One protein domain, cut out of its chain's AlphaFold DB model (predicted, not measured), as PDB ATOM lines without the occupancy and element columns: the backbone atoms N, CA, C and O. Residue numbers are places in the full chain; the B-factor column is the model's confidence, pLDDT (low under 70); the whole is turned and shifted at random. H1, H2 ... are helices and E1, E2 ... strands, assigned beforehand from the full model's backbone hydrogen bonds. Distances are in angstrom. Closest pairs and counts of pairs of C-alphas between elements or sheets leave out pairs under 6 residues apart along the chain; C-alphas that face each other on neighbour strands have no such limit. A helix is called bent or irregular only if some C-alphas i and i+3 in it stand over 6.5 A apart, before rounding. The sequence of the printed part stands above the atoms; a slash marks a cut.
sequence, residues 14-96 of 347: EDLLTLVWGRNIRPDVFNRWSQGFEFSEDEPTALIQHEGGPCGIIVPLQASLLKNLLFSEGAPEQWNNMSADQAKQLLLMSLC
ATOM      1  N   GLU A  14     -35.384 -11.059  -1.181       75.12
ATOM      2  CA  GLU A  14     -34.513 -12.181  -1.549       75.12
ATOM      3  C   GLU A  14     -33.273 -11.743  -2.333       75.12
ATOM      4  O   GLU A  14     -32.178 -12.248  -2.073       75.12
ATOM      5  N   ASP A  15     -33.410 -10.773  -3.238       77.81
ATOM      6  CA  ASP A  15     -32.292 -10.235  -4.013       77.81
ATOM      7  C   ASP A  15     -31.368  -9.403  -3.122       77.81
ATOM      8  O   ASP A  15     -30.149  -9.528  -3.219       77.81
ATOM      9  N   LEU A  16     -31.928  -8.630  -2.184       74.38
ATOM     10  CA  LEU A  16     -31.143  -7.900  -1.185       74.38
ATOM     11  C   LEU A  16     -30.393  -8.856  -0.246       74.38
ATOM     12  O   LEU A  16     -29.206  -8.669   0.010       74.38
ATOM     13  N   LEU A  17     -31.060  -9.902   0.246       78.19
ATOM     14  CA  LEU A  17     -30.424 -10.924   1.077       78.19
ATOM     15  C   LEU A  17     -29.328 -11.652   0.299       78.19
ATOM     16  O   LEU A  17     -28.245 -11.865   0.837       78.19
ATOM     17  N   THR A  18     -29.567 -11.971  -0.973       82.00
ATOM     18  CA  THR A  18     -28.560 -12.585  -1.845       82.00
ATOM     19  C   THR A  18     -27.395 -11.635  -2.122       82.00
ATOM     20  O   THR A  18     -26.256 -12.088  -2.195       82.00
ATOM     21  N   LEU A  19     -27.644 -10.329  -2.244       79.38
ATOM     22  CA  LEU A  19     -26.605  -9.317  -2.431       79.38
ATOM     23  C   LEU A  19     -25.729  -9.164  -1.178       79.38
ATOM     24  O   LEU A  19     -24.507  -9.138  -1.289       79.38
ATOM     25  N   VAL A  20     -26.345  -9.083   0.005       79.12
ATOM     26  CA  VAL A  20     -25.642  -8.855   1.282       79.12
ATOM     27  C   VAL A  20     -24.923 -10.115   1.765       79.12
ATOM     28  O   VAL A  20     -23.785 -10.048   2.225       79.12
ATOM     29  N   TRP A  21     -25.576 -11.274   1.667       81.94
ATOM     30  CA  TRP A  21     -25.106 -12.522   2.274       81.94
ATOM     31  C   TRP A  21     -24.593 -13.557   1.273       81.94
ATOM     32  O   TRP A  21     -23.995 -14.561   1.669       81.94
ATOM     33  N   GLY A  22     -24.811 -13.333  -0.023       82.06
ATOM     34  CA  GLY A  22     -24.603 -14.347  -1.048       82.06
ATOM     35  C   GLY A  22     -25.684 -15.432  -1.023       82.06
ATOM     36  O   GLY A  22     -26.558 -15.478  -0.161       82.06
ATOM     37  N   ARG A  23     -25.603 -16.369  -1.975       83.25
ATOM     38  CA  ARG A  23     -26.535 -17.512  -2.055       83.25
ATOM     39  C   ARG A  23     -26.348 -18.534  -0.930       83.25
ATOM     40  O   ARG A  23     -27.267 -19.285  -0.637       83.25
ATOM     41  N   ASN A  24     -25.154 -18.585  -0.339       83.06
ATOM     42  CA  ASN A  24     -24.783 -19.536   0.703       83.06
ATOM     43  C   ASN A  24     -24.065 -18.794   1.830       83.06
ATOM     44  O   ASN A  24     -22.849 -18.594   1.769       83.06
ATOM     45  N   ILE A  25     -24.809 -18.416   2.866       83.19
ATOM     46  CA  ILE A  25     -24.215 -17.828   4.058       83.19
ATOM     47  C   ILE A  25     -23.674 -18.900   4.996       83.19
ATOM     48  O   ILE A  25     -24.346 -19.867   5.354       83.19
ATOM     49  N   ARG A  26     -22.437 -18.698   5.435       86.25
ATOM     50  CA  ARG A  26     -21.845 -19.467   6.520       86.25
ATOM     51  C   ARG A  26     -22.572 -19.167   7.843       86.25
ATOM     52  O   ARG A  26     -22.595 -17.999   8.235       86.25
ATOM     53  N   PRO A  27     -23.112 -20.173   8.561       87.62
ATOM     54  CA  PRO A  27     -23.870 -19.943   9.794       87.62
ATOM     55  C   PRO A  27     -23.089 -19.178  10.864       87.62
ATOM     56  O   PRO A  27     -23.648 -18.329  11.547       87.62
ATOM     57  N   ASP A  28     -21.783 -19.427  10.983       87.62
ATOM     58  CA  ASP A  28     -20.921 -18.705  11.918       87.62
ATOM     59  C   ASP A  28     -20.782 -17.220  11.547       87.62
ATOM     60  O   ASP A  28     -20.784 -16.363  12.424       87.62
ATOM     61  N   VAL A  29     -20.744 -16.881  10.252       86.00
ATOM     62  CA  VAL A  29     -20.750 -15.483   9.805       86.00
ATOM     63  C   VAL A  29     -22.072 -14.832  10.186       86.00
ATOM     64  O   VAL A  29     -22.047 -13.794  10.839       86.00
ATOM     65  N   PHE A  30     -23.201 -15.455   9.843       87.00
ATOM     66  CA  PHE A  30     -24.523 -14.926  10.179       87.00
ATOM     67  C   PHE A  30     -24.673 -14.679  11.683       87.00
ATOM     68  O   PHE A  30     -25.003 -13.567  12.079       87.00
ATOM     69  N   ASN A  31     -24.335 -15.674  12.509       88.50
ATOM     70  CA  ASN A  31     -24.472 -15.600  13.965       88.50
ATOM     71  C   ASN A  31     -23.674 -14.444  14.582       88.50
ATOM     72  O   ASN A  31     -24.161 -13.786  15.498       88.50
ATOM     73  N   ARG A  32     -22.464 -14.169  14.070       90.12
ATOM     74  CA  ARG A  32     -21.661 -13.022  14.522       90.12
ATOM     75  C   ARG A  32     -22.380 -11.710  14.255       90.12
ATOM     76  O   ARG A  32     -22.501 -10.882  15.150       90.12
ATOM     77  N   TRP A  33     -22.854 -11.523  13.027       88.75
ATOM     78  CA  TRP A  33     -23.523 -10.294  12.601       88.75
ATOM     79  C   TRP A  33     -24.945 -10.146  13.152       88.75
ATOM     80  O   TRP A  33     -25.445  -9.028  13.219       88.75
ATOM     81  N   SER A  34     -25.579 -11.240  13.577       88.00
ATOM     82  CA  SER A  34     -26.902 -11.240  14.203       88.00
ATOM     83  C   SER A  34     -26.860 -11.088  15.727       88.00
ATOM     84  O   SER A  34     -27.885 -11.309  16.373       88.00
ATOM     85  N   GLN A  35     -25.701 -10.778  16.325       92.88
ATOM     86  CA  GLN A  35     -25.641 -10.495  17.759       92.88
ATOM     87  C   GLN A  35     -26.546  -9.304  18.110       92.88
ATOM     88  O   GLN A  35     -26.688  -8.360  17.328       92.88
ATOM     89  N   GLY A  36     -27.158  -9.352  19.291       92.94
ATOM     90  CA  GLY A  36     -27.937  -8.236  19.817       92.94
ATOM     91  C   GLY A  36     -27.056  -7.073  20.276       92.94
ATOM     92  O   GLY A  36     -25.829  -7.161  20.308       92.94
ATOM     93  N   PHE A  37     -27.703  -5.978  20.665       96.12
ATOM     94  CA  PHE A  37     -27.040  -4.865  21.337       96.12
ATOM     95  C   PHE A  37     -27.109  -5.074  22.847       96.12
ATOM     96  O   PHE A  37     -28.191  -5.058  23.435       96.12
ATOM     97  N   GLU A  38     -25.947  -5.261  23.461       95.56
ATOM     98  CA  GLU A  38     -25.795  -5.466  24.898       95.56
ATOM     99  C   GLU A  38     -24.850  -4.406  25.454       95.56
ATOM    100  O   GLU A  38     -23.829  -4.103  24.838       95.56
ATOM    101  N   PHE A  39     -25.186  -3.835  26.608       96.31
ATOM    102  CA  PHE A  39     -24.318  -2.886  27.299       96.31
ATOM    103  C   PHE A  39     -23.341  -3.605  28.222       96.31
ATOM    104  O   PHE A  39     -23.639  -4.666  28.773       96.31
ATOM    105  N   SER A  40     -22.177  -2.996  28.415       95.31
ATOM    106  CA  SER A  40     -21.202  -3.440  29.397       95.31
ATOM    107  C   SER A  40     -21.721  -3.261  30.821       95.31
ATOM    108  O   SER A  40     -22.215  -2.197  31.182       95.31
ATOM    109  N   GLU A  41     -21.552  -4.283  31.661       91.88
ATOM    110  CA  GLU A  41     -21.817  -4.181  33.105       91.88
ATOM    111  C   GLU A  41     -20.852  -3.201  33.793       91.88
ATOM    112  O   GLU A  41     -21.164  -2.650  34.847       91.88
ATOM    113  N   ASP A  42     -19.684  -2.978  33.186       92.19
ATOM    114  CA  ASP A  42     -18.625  -2.112  33.701       92.19
ATOM    115  C   ASP A  42     -18.696  -0.669  33.161       92.19
ATOM    116  O   ASP A  42     -17.972   0.198  33.652       92.19
ATOM    117  N   GLU A  43     -19.524  -0.424  32.139       93.38
ATOM    118  CA  GLU A  43     -19.761   0.887  31.523       93.38
ATOM    119  C   GLU A  43     -21.150   0.880  30.846       93.38
ATOM    120  O   GLU A  43     -21.283   0.413  29.709       93.38
ATOM    121  N   PRO A  44     -22.207   1.384  31.514       92.19
ATOM    122  CA  PRO A  44     -23.609   1.154  31.131       92.19
ATOM    123  C   PRO A  44     -24.040   1.841  29.827       92.19
ATOM    124  O   PRO A  44     -25.188   1.713  29.408       92.19
ATOM    125  N   THR A  45     -23.133   2.576  29.183       94.19
ATOM    126  CA  THR A  45     -23.351   3.275  27.909       94.19
ATOM    127  C   THR A  45     -22.460   2.752  26.779       94.19
ATOM    128  O   THR A  45     -22.580   3.198  25.637       94.19
ATOM    129  N   ALA A  46     -21.604   1.766  27.062       96.38
ATOM    130  CA  ALA A  46     -20.720   1.138  26.090       96.38
ATOM    131  C   ALA A  46     -21.300  -0.196  25.608       96.38
ATOM    132  O   ALA A  46     -21.549  -1.103  26.405       96.38
ATOM    133  N   LEU A  47     -21.502  -0.328  24.298       97.44
ATOM    134  CA  LEU A  47     -21.961  -1.569  23.680       97.44
ATOM    135  C   LEU A  47     -20.856  -2.638  23.684       97.44
ATOM    136  O   LEU A  47     -19.672  -2.348  23.534       97.44
ATOM    137  N   ILE A  48     -21.233  -3.903  23.843       96.88
ATOM    138  CA  ILE A  48     -20.317  -5.040  23.742       96.88
ATOM    139  C   ILE A  48     -20.328  -5.580  22.313       96.88
ATOM    140  O   ILE A  48     -21.368  -5.724  21.677       96.88
ATOM    141  N   GLN A  49     -19.148  -5.959  21.836       95.56
ATOM    142  CA  GLN A  49     -18.957  -6.779  20.654       95.56
ATOM    143  C   GLN A  49     -18.314  -8.110  21.064       95.56
ATOM    144  O   GLN A  49     -17.236  -8.132  21.663       95.56
ATOM    145  N   HIS A  50     -18.952  -9.234  20.731       93.19
ATOM    146  CA  HIS A  50     -18.431 -10.554  21.102       93.19
ATOM    147  C   HIS A  50     -17.335 -11.046  20.153       93.19
ATOM    148  O   HIS A  50     -16.349 -11.640  20.588       93.19
ATOM    149  N   GLU A  51     -17.480 -10.776  18.854       90.00
ATOM    150  CA  GLU A  51     -16.594 -11.296  17.812       90.00
ATOM    151  C   GLU A  51     -16.204 -10.228  16.784       90.00
ATOM    152  O   GLU A  51     -16.784  -9.151  16.740       90.00
ATOM    153  N   GLY A  52     -15.202 -10.500  15.940       85.94
ATOM    154  CA  GLY A  52     -14.829  -9.595  14.841       85.94
ATOM    155  C   GLY A  52     -15.876  -9.584  13.720       85.94
ATOM    156  O   GLY A  52     -16.480 -10.619  13.435       85.94
ATOM    157  N   GLY A  53     -16.067  -8.430  13.070       85.75
ATOM    158  CA  GLY A  53     -17.050  -8.224  11.994       85.75
ATOM    159  C   GLY A  53     -18.139  -7.203  12.355       85.75
ATOM    160  O   GLY A  53     -18.145  -6.121  11.771       85.75
ATOM    161  N   PRO A  54     -18.986  -7.466  13.370       92.38
ATOM    162  CA  PRO A  54     -20.118  -6.605  13.744       92.38
ATOM    163  C   PRO A  54     -19.778  -5.154  14.104       92.38
ATOM    164  O   PRO A  54     -20.682  -4.323  14.192       92.38
ATOM    165  N   CYS A  55     -18.495  -4.823  14.289       94.06
ATOM    166  CA  CYS A  55     -18.015  -3.450  14.452       94.06
ATOM    167  C   CYS A  55     -18.553  -2.493  13.375       94.06
ATOM    168  O   CYS A  55     -18.842  -1.347  13.697       94.06
ATOM    169  N   GLY A  56     -18.789  -2.968  12.143       91.81
ATOM    170  CA  GLY A  56     -19.380  -2.165  11.064       91.81
ATOM    171  C   GLY A  56     -20.786  -1.625  11.359       91.81
ATOM    172  O   GLY A  56     -21.200  -0.661  10.731       91.81
ATOM    173  N   ILE A  57     -21.500  -2.209  12.328       92.88
ATOM    174  CA  ILE A  57     -22.817  -1.743  12.795       92.88
ATOM    175  C   ILE A  57     -22.703  -1.145  14.202       92.88
ATOM    176  O   ILE A  57     -23.214  -0.057  14.463       92.88
ATOM    177  N   ILE A  58     -22.005  -1.833  15.111       96.50
ATOM    178  CA  ILE A  58     -21.914  -1.425  16.521       96.50
ATOM    179  C   ILE A  58     -21.192  -0.097  16.695       96.50
ATOM    180  O   ILE A  58     -21.601   0.704  17.526       96.50
ATOM    181  N   VAL A  59     -20.120   0.153  15.948       97.50
ATOM    182  CA  VAL A  59     -19.296   1.351  16.143       97.50
ATOM    183  C   VAL A  59     -20.014   2.614  15.661       97.50
ATOM    184  O   VAL A  59     -20.085   3.561  16.447       97.50
ATOM    185  N   PRO A  60     -20.628   2.651  14.459       95.94
ATOM    186  CA  PRO A  60     -21.497   3.765  14.079       95.94
ATOM    187  C   PRO A  60     -22.640   4.002  15.068       95.94
ATOM    188  O   PRO A  60     -22.922   5.150  15.419       95.94
ATOM    189  N   LEU A  61     -23.261   2.928  15.572       97.38
ATOM    190  CA  LEU A  61     -24.318   3.049  16.571       97.38
ATOM    191  C   LEU A  61     -23.793   3.595  17.904       97.38
ATOM    192  O   LEU A  61     -24.418   4.484  18.472       97.38
ATOM    193  N   GLN A  62     -22.636   3.130  18.380       98.06
ATOM    194  CA  GLN A  62     -21.994   3.651  19.587       98.06
ATOM    195  C   GLN A  62     -21.650   5.136  19.436       98.06
ATOM    196  O   GLN A  62     -21.822   5.901  20.381       98.06
ATOM    197  N   ALA A  63     -21.179   5.564  18.263       98.06
ATOM    198  CA  ALA A  63     -20.888   6.968  18.004       98.06
ATOM    199  C   ALA A  63     -22.165   7.829  18.019       98.06
ATOM    200  O   ALA A  63     -22.175   8.900  18.625       98.06
ATOM    201  N   SER A  64     -23.263   7.343  17.425       96.75
ATOM    202  CA  SER A  64     -24.583   7.989  17.517       96.75
ATOM    203  C   SER A  64     -25.095   8.047  18.964       96.75
ATOM    204  O   SER A  64     -25.589   9.082  19.413       96.75
ATOM    205  N   LEU A  65     -24.886   6.971  19.726       96.81
ATOM    206  CA  LEU A  65     -25.215   6.893  21.145       96.81
ATOM    207  C   LEU A  65     -24.447   7.930  21.961       96.81
ATOM    208  O   LEU A  65     -25.061   8.677  22.717       96.81
ATOM    209  N   LEU A  66     -23.131   8.033  21.766       97.00
ATOM    210  CA  LEU A  66     -22.295   9.050  22.406       97.00
ATOM    211  C   LEU A  66     -22.730  10.465  22.015       97.00
ATOM    212  O   LEU A  66     -22.784  11.340  22.874       97.00
ATOM    213  N   LYS A  67     -23.122  10.691  20.755       96.12
ATOM    214  CA  LYS A  67     -23.664  11.985  20.318       96.12
ATOM    215  C   LYS A  67     -24.910  12.357  21.121       96.12
ATOM    216  O   LYS A  67     -24.995  13.456  21.661       96.12
ATOM    217  N   ASN A  68     -25.854  11.424  21.225       94.94
ATOM    218  CA  ASN A  68     -27.090  11.616  21.982       94.94
ATOM    219  C   ASN A  68     -26.841  11.777  23.482       94.94
ATOM    220  O   ASN A  68     -27.527  12.551  24.142       94.94
ATOM    221  N   LEU A  69     -25.854  11.070  24.012       94.62
ATOM    222  CA  LEU A  69     -25.502  11.105  25.420       94.62
ATOM    223  C   LEU A  69     -24.849  12.422  25.837       94.62
ATOM    224  O   LEU A  69     -25.194  12.979  26.873       94.62
ATOM    225  N   LEU A  70     -23.890  12.896  25.044       94.19
ATOM    226  CA  LEU A  70     -22.998  13.988  25.430       94.19
ATOM    227  C   LEU A  70     -23.510  15.363  25.008       94.19
ATOM    228  O   LEU A  70     -23.167  16.352  25.649       94.19
ATOM    229  N   PHE A  71     -24.303  15.430  23.937       93.50
ATOM    230  CA  PHE A  71     -24.627  16.693  23.269       93.50
ATOM    231  C   PHE A  71     -26.130  16.945  23.098       93.50
ATOM    232  O   PHE A  71     -26.518  17.861  22.375       93.50
ATOM    233  N   SER A  72     -26.984  16.163  23.762       89.56
ATOM    234  CA  SER A  72     -28.420  16.464  23.843       89.56
ATOM    235  C   SER A  72     -28.726  17.432  24.985       89.56
ATOM    236  O   SER A  72     -27.992  17.514  25.973       89.56
ATOM    237  N   GLU A  73     -29.852  18.138  24.889       83.81
ATOM    238  CA  GLU A  73     -30.364  18.935  26.006       83.81
ATOM    239  C   GLU A  73     -30.571  18.051  27.248       83.81
ATOM    240  O   GLU A  73     -31.211  17.002  27.183       83.81
ATOM    241  N   GLY A  74     -30.012  18.470  28.387       80.25
ATOM    242  CA  GLY A  74     -30.058  17.686  29.625       80.25
ATOM    243  C   GLY A  74     -29.042  16.541  29.700       80.25
ATOM    244  O   GLY A  74     -29.237  15.631  30.508       80.25
ATOM    245  N   ALA A  75     -27.976  16.575  28.889       81.38
ATOM    246  CA  ALA A  75     -26.864  15.631  28.982       81.38
ATOM    247  C   ALA A  75     -26.358  15.497  30.437       81.38
ATOM    248  O   ALA A  75     -26.165  16.509  31.121       81.38
ATOM    249  N   PRO A  76     -26.150  14.265  30.935       80.44
ATOM    250  CA  PRO A  76     -25.700  14.051  32.302       80.44
ATOM    251  C   PRO A  76     -24.255  14.533  32.485       80.44
ATOM    252  O   PRO A  76     -23.408  14.340  31.613       80.44
ATOM    253  N   GLU A  77     -23.937  15.085  33.660       77.06
ATOM    254  CA  GLU A  77     -22.550  15.440  34.009       77.06
ATOM    255  C   GLU A  77     -21.627  14.204  34.004       77.06
ATOM    256  O   GLU A  77     -20.467  14.275  33.587       77.06
ATOM    257  N   GLN A  78     -22.173  13.059  34.432       81.44
ATOM    258  CA  GLN A  78     -21.505  11.761  34.510       81.44
ATOM    259  C   GLN A  78     -22.280  10.719  33.695       81.44
ATOM    260  O   GLN A  78     -23.363  10.286  34.088       81.44
ATOM    261  N   TRP A  79     -21.724  10.296  32.560       83.38
ATOM    262  CA  TRP A  79     -22.348   9.301  31.677       83.38
ATOM    263  C   TRP A  79     -22.375   7.879  32.249       83.38
ATOM    264  O   TRP A  79     -23.190   7.066  31.824       83.38
ATOM    265  N   ASN A  80     -21.497   7.579  33.208       77.50
ATOM    266  CA  ASN A  80     -21.362   6.255  33.816       77.50
ATOM    267  C   ASN A  80     -22.442   5.975  34.876       77.50
ATOM    268  O   ASN A  80     -22.536   4.860  35.384       77.50
ATOM    269  N   ASN A  81     -23.276   6.967  35.200       83.06
ATOM    270  CA  ASN A  81     -24.364   6.846  36.161       83.06
ATOM    271  C   ASN A  81     -25.721   6.818  35.444       83.06
ATOM    272  O   ASN A  81     -26.489   7.781  35.480       83.06
ATOM    273  N   MET A  82     -25.995   5.709  34.757       85.56
ATOM    274  CA  MET A  82     -27.212   5.526  33.971       85.56
ATOM    275  C   MET A  82     -27.933   4.235  34.352       85.56
ATOM    276  O   MET A  82     -27.318   3.176  34.466       85.56
ATOM    277  N   SER A  83     -29.253   4.315  34.535       89.88
ATOM    278  CA  SER A  83     -30.087   3.123  34.731       89.88
ATOM    279  C   SER A  83     -30.250   2.326  33.433       89.88
ATOM    280  O   SER A  83     -30.163   2.877  32.335       89.88
ATOM    281  N   ALA A  84     -30.565   1.033  33.549       89.50
ATOM    282  CA  ALA A  84     -30.793   0.165  32.391       89.50
ATOM    283  C   ALA A  84     -31.911   0.684  31.462       89.50
ATOM    284  O   ALA A  84     -31.785   0.604  30.241       89.50
ATOM    285  N   ASP A  85     -32.977   1.264  32.022       91.25
ATOM    286  CA  ASP A  85     -34.080   1.831  31.238       91.25
ATOM    287  C   ASP A  85     -33.650   3.085  30.464       91.25
ATOM    288  O   ASP A  85     -34.008   3.244  29.296       91.25
ATOM    289  N   GLN A  86     -32.833   3.950  31.075       91.38
ATOM    290  CA  GLN A  86     -32.266   5.121  30.398       91.38
ATOM    291  C   GLN A  86     -31.309   4.710  29.273       91.38
ATOM    292  O   GLN A  86     -31.427   5.232  28.164       91.38
ATOM    293  N   ALA A  87     -30.421   3.742  29.522       92.50
ATOM    294  CA  ALA A  87     -29.496   3.227  28.511       92.50
ATOM    295  C   ALA A  87     -30.250   2.608  27.326       92.50
ATOM    296  O   ALA A  87     -29.931   2.862  26.163       92.50
ATOM    297  N   LYS A  88     -31.326   1.863  27.606       93.06
ATOM    298  CA  LYS A  88     -32.205   1.303  26.575       93.06
ATOM    299  C   LYS A  88     -32.923   2.388  25.773       93.06
ATOM    300  O   LYS A  88     -32.987   2.283  24.550       93.06
ATOM    301  N   GLN A  89     -33.449   3.425  26.425       93.44
ATOM    302  CA  GLN A  89     -34.098   4.536  25.725       93.44
ATOM    303  C   GLN A  89     -33.105   5.275  24.819       93.44
ATOM    304  O   GLN A  89     -33.424   5.579  23.672       93.44
ATOM    305  N   LEU A  90     -31.887   5.506  25.310       93.69
ATOM    306  CA  LEU A  90     -30.810   6.122  24.546       93.69
ATOM    307  C   LEU A  90     -30.423   5.275  23.321       93.69
ATOM    308  O   LEU A  90     -30.261   5.813  22.222       93.69
ATOM    309  N   LEU A  91     -30.330   3.951  23.482       95.88
ATOM    310  CA  LEU A  91     -30.088   3.019  22.381       95.88
ATOM    311  C   LEU A  91     -31.193   3.090  21.323       95.88
ATOM    312  O   LEU A  91     -30.889   3.176  20.137       95.88
ATOM    313  N   LEU A  92     -32.462   3.084  21.742       95.69
ATOM    314  CA  LEU A  92     -33.606   3.165  20.828       95.69
ATOM    315  C   LEU A  92     -33.600   4.471  20.031       95.69
ATOM    316  O   LEU A  92     -33.748   4.433  18.813       95.69
ATOM    317  N   MET A  93     -33.357   5.606  20.693       94.19
ATOM    318  CA  MET A  93     -33.224   6.904  20.022       94.19
ATOM    319  C   MET A  93     -32.092   6.898  18.987       94.19
ATOM    320  O   MET A  93     -32.269   7.358  17.862       94.19
ATOM    321  N   SER A  94     -30.942   6.325  19.344       95.75
ATOM    322  CA  SER A  94     -29.769   6.259  18.461       95.75
ATOM    323  C   SER A  94     -29.994   5.323  17.270       95.75
ATOM    324  O   SER A  94     -29.596   5.638  16.153       95.75
ATOM    325  N   LEU A  95     -30.691   4.201  17.480       94.94
ATOM    326  CA  LEU A  95     -31.113   3.304  16.404       94.94
ATOM    327  C   LEU A  95     -32.062   4.003  15.430       94.94
ATOM    328  O   LEU A  95     -31.863   3.889  14.225       94.94
ATOM    329  N   CYS A  96     -33.057   4.739  15.936       93.25
ATOM    330  CA  CYS A  96     -33.960   5.521  15.093       93.25
ATOM    331  C   CYS A  96     -33.186   6.509  14.211       93.25
ATOM    332  O   CYS A  96     -33.389   6.502  13.002       93.25
TER     333      CYS A  96
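This is residues 14 to 96 of the 347 residues of the protein "Ubiquitin carboxyl-terminal hydrolase MINDY" of Branchiostoma floridae (UniProt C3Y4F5). A small body is made by two helices, H3 and H4, packed on each other at a steep angle, with the short strand E1 near both, and a thin arm that holds H1 and H2 reaches away from it. H3 is the longest helix, H4 packs on it with residues 90 to 95 alone, and the arm makes much of the length. The printed part has 83 residues with four named helices and one named strand, in the order H1, H2, E1, H3, H4, and the class is mostly helix. The whole is loose, with a radius of gyration of the C-alphas of 15.4 A, and the C-alphas span 49 by 24 by 18 A.

H1 is residues 14 to 21, from C-alpha 14 at (-34.513, -12.181, -1.549), and is 10.2 A long from first to last C-alpha. H2 is residues 27 to 33, 10.1 A long. E1 is residues 43 to 47, 8.5 A long, and pairs with no named strand. H3 is residues 55 to 71, 23.0 A long, from C-alpha 55 at (-18.015, -3.450, 14.452). It is neither bent nor irregular, but only just: C-alphas 56 and 59 are 6.2 A apart. H4 is residues 84 to 96, 18.4 A long, and ends at C-alpha 96 at (-33.960, 5.521, 15.093).

H1 and H2 are only just apart, with their closest C-alphas 8.3 A from each other. H1 is also apart from E1, H3 and H4, and H2 is apart from E1, H3 and H4. E1 has 4 pairs of C-alphas within 8 A of H3, the closest being those of Leu 47 and Gln 62 at 6.6 A. E1 has 3 such pairs with H4, the closest being those of Thr 45 and Ala 87 at 6.2 A. H3 and H4 touch, with 10 pairs of C-alphas within 8 A; the closest are those of Leu 65 and Ser 94, 5.3 A apart. Their lines stand at a steep tilt of 69 degrees, only just short of about perpendicular, and they run opposite ways. In H1, H2 and H4 every O i to N i+4 pair is within hydrogen-bond range; in H3, 12 of 13 are.

The two C-alphas farthest apart are those of Arg 23 and Glu 77, at 49.0 A. The printed part, residues 14 to 96, has no cut. The link from H3 to H4 is long, residues 72 to 83, and its C-alphas lie 17 to 23 A from the mean of all C-alphas. The link from H1 to H2 is tight. The links from H2 to E1 and from E1 to H3 are short. The mean pLDDT of the printed part is 89.8, that of H1 is 78, and no printed residue is under 70.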